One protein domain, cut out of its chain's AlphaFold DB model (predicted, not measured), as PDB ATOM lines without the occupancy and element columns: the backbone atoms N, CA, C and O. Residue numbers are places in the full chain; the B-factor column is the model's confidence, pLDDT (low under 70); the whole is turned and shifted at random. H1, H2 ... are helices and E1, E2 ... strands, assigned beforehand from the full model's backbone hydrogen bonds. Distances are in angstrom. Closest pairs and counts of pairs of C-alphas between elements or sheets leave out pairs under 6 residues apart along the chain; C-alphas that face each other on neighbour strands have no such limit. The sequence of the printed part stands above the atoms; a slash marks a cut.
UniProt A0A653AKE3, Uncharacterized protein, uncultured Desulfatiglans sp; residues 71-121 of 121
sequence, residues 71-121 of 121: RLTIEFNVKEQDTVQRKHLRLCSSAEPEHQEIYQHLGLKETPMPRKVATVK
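What this domain is: This is residues 71 to 121 of the 121 residues of an uncharacterized protein of uncultured Desulfatiglans sp (UniProt A0A653AKE3). A long, narrow hairpin of two strands, E1 and E2, has a short helix, H1, beyond its open end, and from H1 the tail, residues 107 to 121, folds back along the hairpin's length. The printed part has 51 residues with two named strands and one named helix, in the order E1, E2, H1; the sheet is antiparallel and the class is mixed, helices and strands. The whole is an extended rod, with a radius of gyration of the C-alphas of 15.9 A and spans of 51 by 15 by 13 A.

Where its parts are: E1, residues 71 to 80, begins at C-alpha 71 (85.931, 13.580, -15.310) and is 27.3 A long. E2, residues 83 to 92, is 29.0 A long. H1, residues 97 to 106, is 14.3 A long and ends at C-alpha 106 (83.660, 27.304, -29.186).

How they stand to each other: E1 and E2 form a hairpin, antiparallel at 158 degrees between their directions. N 72 and O 91 are within hydrogen-bond range at 2.8 A, as are N 80 and O 83 at 3.1 A. In H1 every O i to N i+4 pair is within hydrogen-bond range. E1 and H1 are apart.

The domain as a whole: The two C-alphas farthest apart, of Asp 82 and His 105, are 51.3 A apart. The printed part has no cut, and both links are tight. Residues 114 to 121 have pLDDT under 70.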
ATOM      1  N   ARG A  71      86.273  13.360 -16.720       89.31
ATOM      2  CA  ARG A  71      85.931  13.580 -15.310       89.31
ATOM      3  C   ARG A  71      86.236  12.316 -14.511       89.31
ATOM      4  O   ARG A  71      85.676  11.262 -14.785       89.31
ATOM      5  N   LEU A  72      87.035  12.452 -13.459       89.19
ATOM      6  CA  LEU A  72      87.386  11.357 -12.560       89.19
ATOM      7  C   LEU A  72      86.613  11.476 -11.245       89.19
ATOM      8  O   LEU A  72      86.504  12.560 -10.670       89.19
ATOM      9  N   THR A  73      86.092  10.354 -10.750       90.19
ATOM     10  CA  THR A  73      85.558  10.241  -9.387       90.19
ATOM     11  C   THR A  73      86.428   9.257  -8.623       90.19
ATOM     12  O   THR A  73      86.497   8.088  -8.980       90.19
ATOM     13  N   ILE A  74      87.117   9.754  -7.603       89.69
ATOM     14  CA  ILE A  74      87.951   8.973  -6.698       89.69
ATOM     15  C   ILE A  74      87.140   8.736  -5.433       89.69
ATOM     16  O   ILE A  74      86.675   9.685  -4.798       89.69
ATOM     17  N   GLU A  75      86.976   7.477  -5.063       91.81
ATOM     18  CA  GLU A  75      86.254   7.076  -3.861       91.81
ATOM     19  C   GLU A  75      87.240   6.461  -2.875       91.81
ATOM     20  O   GLU A  75      88.044   5.607  -3.242       91.81
ATOM     21  N   PHE A  76      87.212   6.927  -1.631       88.88
ATOM     22  CA  PHE A  76      88.133   6.472  -0.596       88.88
ATOM     23  C   PHE A  76      87.480   6.527   0.782       88.88
ATOM     24  O   PHE A  76      86.553   7.300   1.026       88.88
ATOM     25  N   ASN A  77      87.981   5.698   1.692       90.56
ATOM     26  CA  ASN A  77      87.508   5.630   3.067       90.56
ATOM     27  C   ASN A  77      88.425   6.453   3.971       90.56
ATOM     28  O   ASN A  77      89.645   6.310   3.913       90.56
ATOM     29  N   VAL A  78      87.838   7.290   4.820       87.62
ATOM     30  CA  VAL A  78      88.555   8.045   5.854       87.62
ATOM     31  C   VAL A  78      88.089   7.551   7.214       87.62
ATOM     32  O   VAL A  78      86.885   7.484   7.462       87.62
ATOM     33  N   LYS A  79      89.035   7.200   8.089       86.19
ATOM     34  CA  LYS A  79      88.747   6.877   9.489       86.19
ATOM     35  C   LYS A  79      88.825   8.167  10.309       86.19
ATOM     36  O   LYS A  79      89.910   8.699  10.511       86.19
ATOM     37  N   GLU A  80      87.681   8.663  10.765       80.62
ATOM     38  CA  GLU A  80      87.558   9.814  11.670       80.62
ATOM     39  C   GLU A  80      86.822   9.332  12.927       80.62
ATOM     40  O   GLU A  80      85.756   8.731  12.813       80.62
ATOM     41  N   GLN A  81      87.396   9.553  14.118       77.38
ATOM     42  CA  GLN A  81      86.764   9.224  15.412       77.38
ATOM     43  C   GLN A  81      86.160   7.801  15.462       77.38
ATOM     44  O   GLN A  81      84.997   7.604  15.798       77.38
ATOM     45  N   ASP A  82      86.961   6.810  15.061       78.88
ATOM     46  CA  ASP A  82      86.616   5.378  15.022       78.88
ATOM     47  C   ASP A  82      85.468   4.968  14.079       78.88
ATOM     48  O   ASP A  82      85.117   3.794  13.991       78.88
ATOM     49  N   THR A  83      84.956   5.904  13.275       80.44
ATOM     50  CA  THR A  83      83.956   5.641  12.235       80.44
ATOM     51  C   THR A  83      84.608   5.710  10.854       80.44
ATOM     52  O   THR A  83      85.355   6.642  10.541       80.44
ATOM     53  N   VAL A  84      84.337   4.723   9.997       84.38
ATOM     54  CA  VAL A  84      84.789   4.730   8.598       84.38
ATOM     55  C   VAL A  84      83.759   5.466   7.745       84.38
ATOM     56  O   VAL A  84      82.630   5.009   7.599       84.38
ATOM     57  N   GLN A  85      84.153   6.599   7.167       85.44
ATOM     58  CA  GLN A  85      83.317   7.404   6.274       85.44
ATOM     59  C   GLN A  85      83.807   7.268   4.831       85.44
ATOM     60  O   GLN A  85      84.987   7.492   4.544       85.44
ATOM     61  N   ARG A  86      82.900   6.944   3.901       86.94
ATOM     62  CA  ARG A  86      83.200   6.925   2.460       86.94
ATOM     63  C   ARG A  86      83.128   8.350   1.917       86.94
ATOM     64  O   ARG A  86      82.076   8.983   1.963       86.94
ATOM     65  N   LYS A  87      84.242   8.864   1.402       87.31
ATOM     66  CA  LYS A  87      84.335  10.192   0.783       87.31
ATOM     67  C   LYS A  87      84.540  10.048  -0.728       87.31
ATOM     68  O   LYS A  87      85.173   9.107  -1.207       87.31
ATOM     69  N   HIS A  88      83.993  11.002  -1.483       86.88
ATOM     70  CA  HIS A  88      84.124  11.078  -2.939       86.88
ATOM     71  C   HIS A  88      84.831  12.379  -3.330       86.88
ATOM     72  O   HIS A  88      84.359  13.473  -3.011       86.88
ATOM     73  N   LEU A  89      85.931  12.272  -4.068       85.19
ATOM     74  CA  LEU A  89      86.646  13.390  -4.671       85.19
ATOM     75  C   LEU A  89      86.412  13.371  -6.180       85.19
ATOM     76  O   LEU A  89      86.743  12.407  -6.861       85.19
ATOM     77  N   ARG A  90      85.845  14.451  -6.719       86.19
ATOM     78  CA  ARG A  90      85.616  14.591  -8.161       86.19
ATOM     79  C   ARG A  90      86.643  15.548  -8.755       86.19
ATOM     80  O   ARG A  90      86.703  16.705  -8.345       86.19
ATOM     81  N   LEU A  91      87.406  15.062  -9.725       86.69
ATOM     82  CA  LEU A  91      88.448  15.790 -10.445       86.69
ATOM     83  C   LEU A  91      88.126  15.827 -11.945       86.69
ATOM     84  O   LEU A  91      87.289  15.067 -12.435       86.69
ATOM     85  N   CYS A  92      88.812  16.700 -12.672       86.81
ATOM     86  CA  CYS A  92      88.864  16.703 -14.131       86.81
ATOM     87  C   CYS A  92      90.332  16.596 -14.544       86.81
ATOM     88  O   CYS A  92      91.196  17.149 -13.856       86.81
ATOM     89  N   SER A  93      90.610  15.874 -15.628       88.94
ATOM     90  CA  SER A  93      91.925  15.896 -16.272       88.94
ATOM     91  C   SER A  93      92.270  17.314 -16.733       88.94
ATOM     92  O   SER A  93      91.373  18.127 -16.943       88.94
ATOM     93  N   SER A  94      93.554  17.612 -16.909       89.50
ATOM     94  CA  SER A  94      93.974  18.877 -17.517       89.50
ATOM     95  C   SER A  94      93.681  18.878 -19.018       89.50
ATOM     96  O   SER A  94      93.862  17.861 -19.687       89.50
ATOM     97  N   ALA A  95      93.255  20.019 -19.555       92.25
ATOM     98  CA  ALA A  95      93.059  20.187 -20.988       92.25
ATOM     99  C   ALA A  95      94.415  20.256 -21.716       92.25
ATOM    100  O   ALA A  95      95.201  21.172 -21.481       92.25
ATOM    101  N   GLU A  96      94.686  19.289 -22.590       93.94
ATOM    102  CA  GLU A  96      95.776  19.318 -23.580       93.94
ATOM    103  C   GLU A  96      95.591  20.418 -24.648       93.94
ATOM    104  O   GLU A  96      94.465  20.884 -24.837       93.94
ATOM    105  N   PRO A  97      96.650  20.818 -25.384       94.81
ATOM    106  CA  PRO A  97      96.585  21.923 -26.347       94.81
ATOM    107  C   PRO A  97      95.453  21.815 -27.379       94.81
ATOM    108  O   PRO A  97      94.775  22.804 -27.643       94.81
ATOM    109  N   GLU A  98      95.180  20.619 -27.914       94.19
ATOM    110  CA  GLU A  98      94.071  20.429 -28.862       94.19
ATOM    111  C   GLU A  98      92.694  20.634 -28.212       94.19
ATOM    112  O   GLU A  98      91.785  21.182 -28.837       94.19
ATOM    113  N   HIS A  99      92.524  20.247 -26.941       95.12
ATOM    114  CA  HIS A  99      91.295  20.533 -26.199       95.12
ATOM    115  C   HIS A  99      91.107  22.036 -26.016       95.12
ATOM    116  O   HIS A  99      90.006  22.546 -26.211       95.12
ATOM    117  N   GLN A 100      92.185  22.729 -25.639       94.81
ATOM    118  CA  GLN A 100      92.177  24.171 -25.411       94.81
ATOM    119  C   GLN A 100      91.767  24.915 -26.681       94.81
ATOM    120  O   GLN A 100      90.849  25.729 -26.638       94.81
ATOM    121  N   GLU A 101      92.360  24.562 -27.821       95.62
ATOM    122  CA  GLU A 101      92.015  25.130 -29.125       95.62
ATOM    123  C   GLU A 101      90.521  24.950 -29.450       95.62
ATOM    124  O   GLU A 101      89.827  25.914 -29.783       95.62
ATOM    125  N   ILE A 102      89.986  23.733 -29.288       95.88
ATOM    126  CA  ILE A 102      88.564  23.452 -29.540       95.88
ATOM    127  C   ILE A 102      87.671  24.280 -28.604       95.88
ATOM    128  O   ILE A 102      86.677  24.860 -29.049       95.88
ATOM    129  N   TYR A 103      88.002  24.362 -27.313       95.19
ATOM    130  CA  TYR A 103      87.226  25.154 -26.359       95.19
ATOM    131  C   TYR A 103      87.270  26.649 -26.677       95.19
ATOM    132  O   TYR A 103      86.225  27.299 -26.629       95.19
ATOM    133  N   GLN A 104      88.428  27.176 -27.072       94.94
ATOM    134  CA  GLN A 104      88.594  28.572 -27.470       94.94
ATOM    135  C   GLN A 104      87.754  28.902 -28.710       94.94
ATOM    136  O   GLN A 104      86.979  29.860 -28.673       94.94
ATOM    137  N   HIS A 105      87.801  28.070 -29.757       95.44
ATOM    138  CA  HIS A 105      86.958  28.239 -30.949       95.44
ATOM    139  C   HIS A 105      85.454  28.174 -30.636       95.44
ATOM    140  O   HIS A 105      84.641  28.835 -31.284       95.44
ATOM    141  N   LEU A 106      85.055  27.399 -29.624       94.75
ATOM    142  CA  LEU A 106      83.660  27.304 -29.186       94.75
ATOM    143  C   LEU A 106      83.246  28.392 -28.180       94.75
ATOM    144  O   LEU A 106      82.056  28.484 -27.861       94.75
ATOM    145  N   GLY A 107      84.183  29.214 -27.694       93.81
ATOM    146  CA  GLY A 107      83.944  30.219 -26.653       93.81
ATOM    147  C   GLY A 107      83.639  29.609 -25.279       93.81
ATOM    148  O   GLY A 107      82.847  30.161 -24.515       93.81
ATOM    149  N   LEU A 108      84.210  28.441 -24.981       92.62
ATOM    150  CA  LEU A 108      83.995  27.677 -23.753       92.62
ATOM    151  C   LEU A 108      85.212  27.756 -22.827       92.62
ATOM    152  O   LEU A 108      86.348  27.913 -23.265       92.62
ATOM    153  N   LYS A 109      84.974  27.612 -21.520       89.19
ATOM    154  CA  LYS A 109      86.056  27.495 -20.536       89.19
ATOM    155  C   LYS A 109      86.662  26.095 -20.594       89.19
ATOM    156  O   LYS A 109      85.935  25.108 -20.545       89.19
ATOM    157  N   GLU A 110      87.989  26.033 -20.595       84.25
ATOM    158  CA  GLU A 110      88.765  24.785 -20.613       84.25
ATOM    159  C   GLU A 110      88.580  23.951 -19.341       84.25
ATOM    160  O   GLU A 110      88.696  22.731 -19.367       84.25
ATOM    161  N   THR A 111      88.274  24.606 -18.218       83.56
ATOM    162  CA  THR A 111      87.993  23.953 -16.937       83.56
ATOM    163  C   THR A 111      86.480  23.835 -16.734       83.56
ATOM    164  O   THR A 111      85.836  24.791 -16.293       83.56
ATOM    165  N   PRO A 112      85.873  22.668 -17.029       76.00
ATOM    166  CA  PRO A 112      84.422  22.515 -16.959       76.00
ATOM    167  C   PRO A 112      83.885  22.617 -15.527       76.00
ATOM    168  O   PRO A 112      82.730  22.995 -15.333       76.00
ATOM    169  N   MET A 113      84.697  22.301 -14.510       72.75
ATOM    170  CA  MET A 113      84.326  22.441 -13.100       72.75
ATOM    171  C   MET A 113      85.512  22.834 -12.216       72.75
ATOM    172  O   MET A 113      86.640  22.408 -12.469       72.75
ATOM    173  N   PRO A 114      85.255  23.574 -11.124       69.50
ATOM    174  CA  PRO A 114      86.278  23.907 -10.146       69.50
ATOM    175  C   PRO A 114      86.755  22.657  -9.394       69.50
ATOM    176  O   PRO A 114      85.962  21.806  -8.979       69.50
ATOM    177  N   ARG A 115      88.069  22.571  -9.170       67.50
ATOM    178  CA  ARG A 115      88.696  21.514  -8.372       67.50
ATOM    179  C   ARG A 115      88.368  21.734  -6.895       67.50
ATOM    180  O   ARG A 115      88.831  22.699  -6.295       67.50
ATOM    181  N   LYS A 116      87.605  20.823  -6.285       64.88
ATOM    182  CA  LYS A 116      87.484  20.779  -4.820       64.88
ATOM    183  C   LYS A 116      88.741  20.122  -4.261       64.88
ATOM    184  O   LYS A 116      88.934  18.923  -4.434       64.88
ATOM    185  N   VAL A 117      89.608  20.903  -3.628       60.16
ATOM    186  CA  VAL A 117      90.737  20.361  -2.870       60.16
ATOM    187  C   VAL A 117      90.179  19.894  -1.530       60.16
ATOM    188  O   VAL A 117      89.739  20.707  -0.721       60.16
ATOM    189  N   ALA A 118      90.120  18.582  -1.316       58.34
ATOM    190  CA  ALA A 118      89.889  18.050   0.018       58.34
ATOM    191  C   ALA A 118      91.209  18.184   0.781       58.34
ATOM    192  O   ALA A 118      92.132  17.404   0.560       58.34
ATOM    193  N   THR A 119      91.325  19.208   1.625       50.78
ATOM    194  CA  THR A 119      92.435  19.310   2.573       50.78
ATOM    195  C   THR A 119      92.247  18.202   3.600       50.78
ATOM    196  O   THR A 119      91.357  18.282   4.446       50.78
ATOM    197  N   VAL A 120      93.034  17.136   3.482       52.31
ATOM    198  CA  VAL A 120      93.164  16.140   4.546       52.31
ATOM    199  C   VAL A 120      94.000  16.814   5.632       52.31
ATOM    200  O   VAL A 120      95.149  17.170   5.374       52.31
ATOM    201  N   LYS A 121      93.376  17.107   6.775       41.88
ATOM    202  CA  LYS A 121      94.078  17.513   7.996       41.88
ATOM    203  C   LYS A 121      94.621  16.284   8.702       41.88
ATOM    204  O   LYS A 121      93.933  15.242   8.632       41.88
TER     205      LYS A 121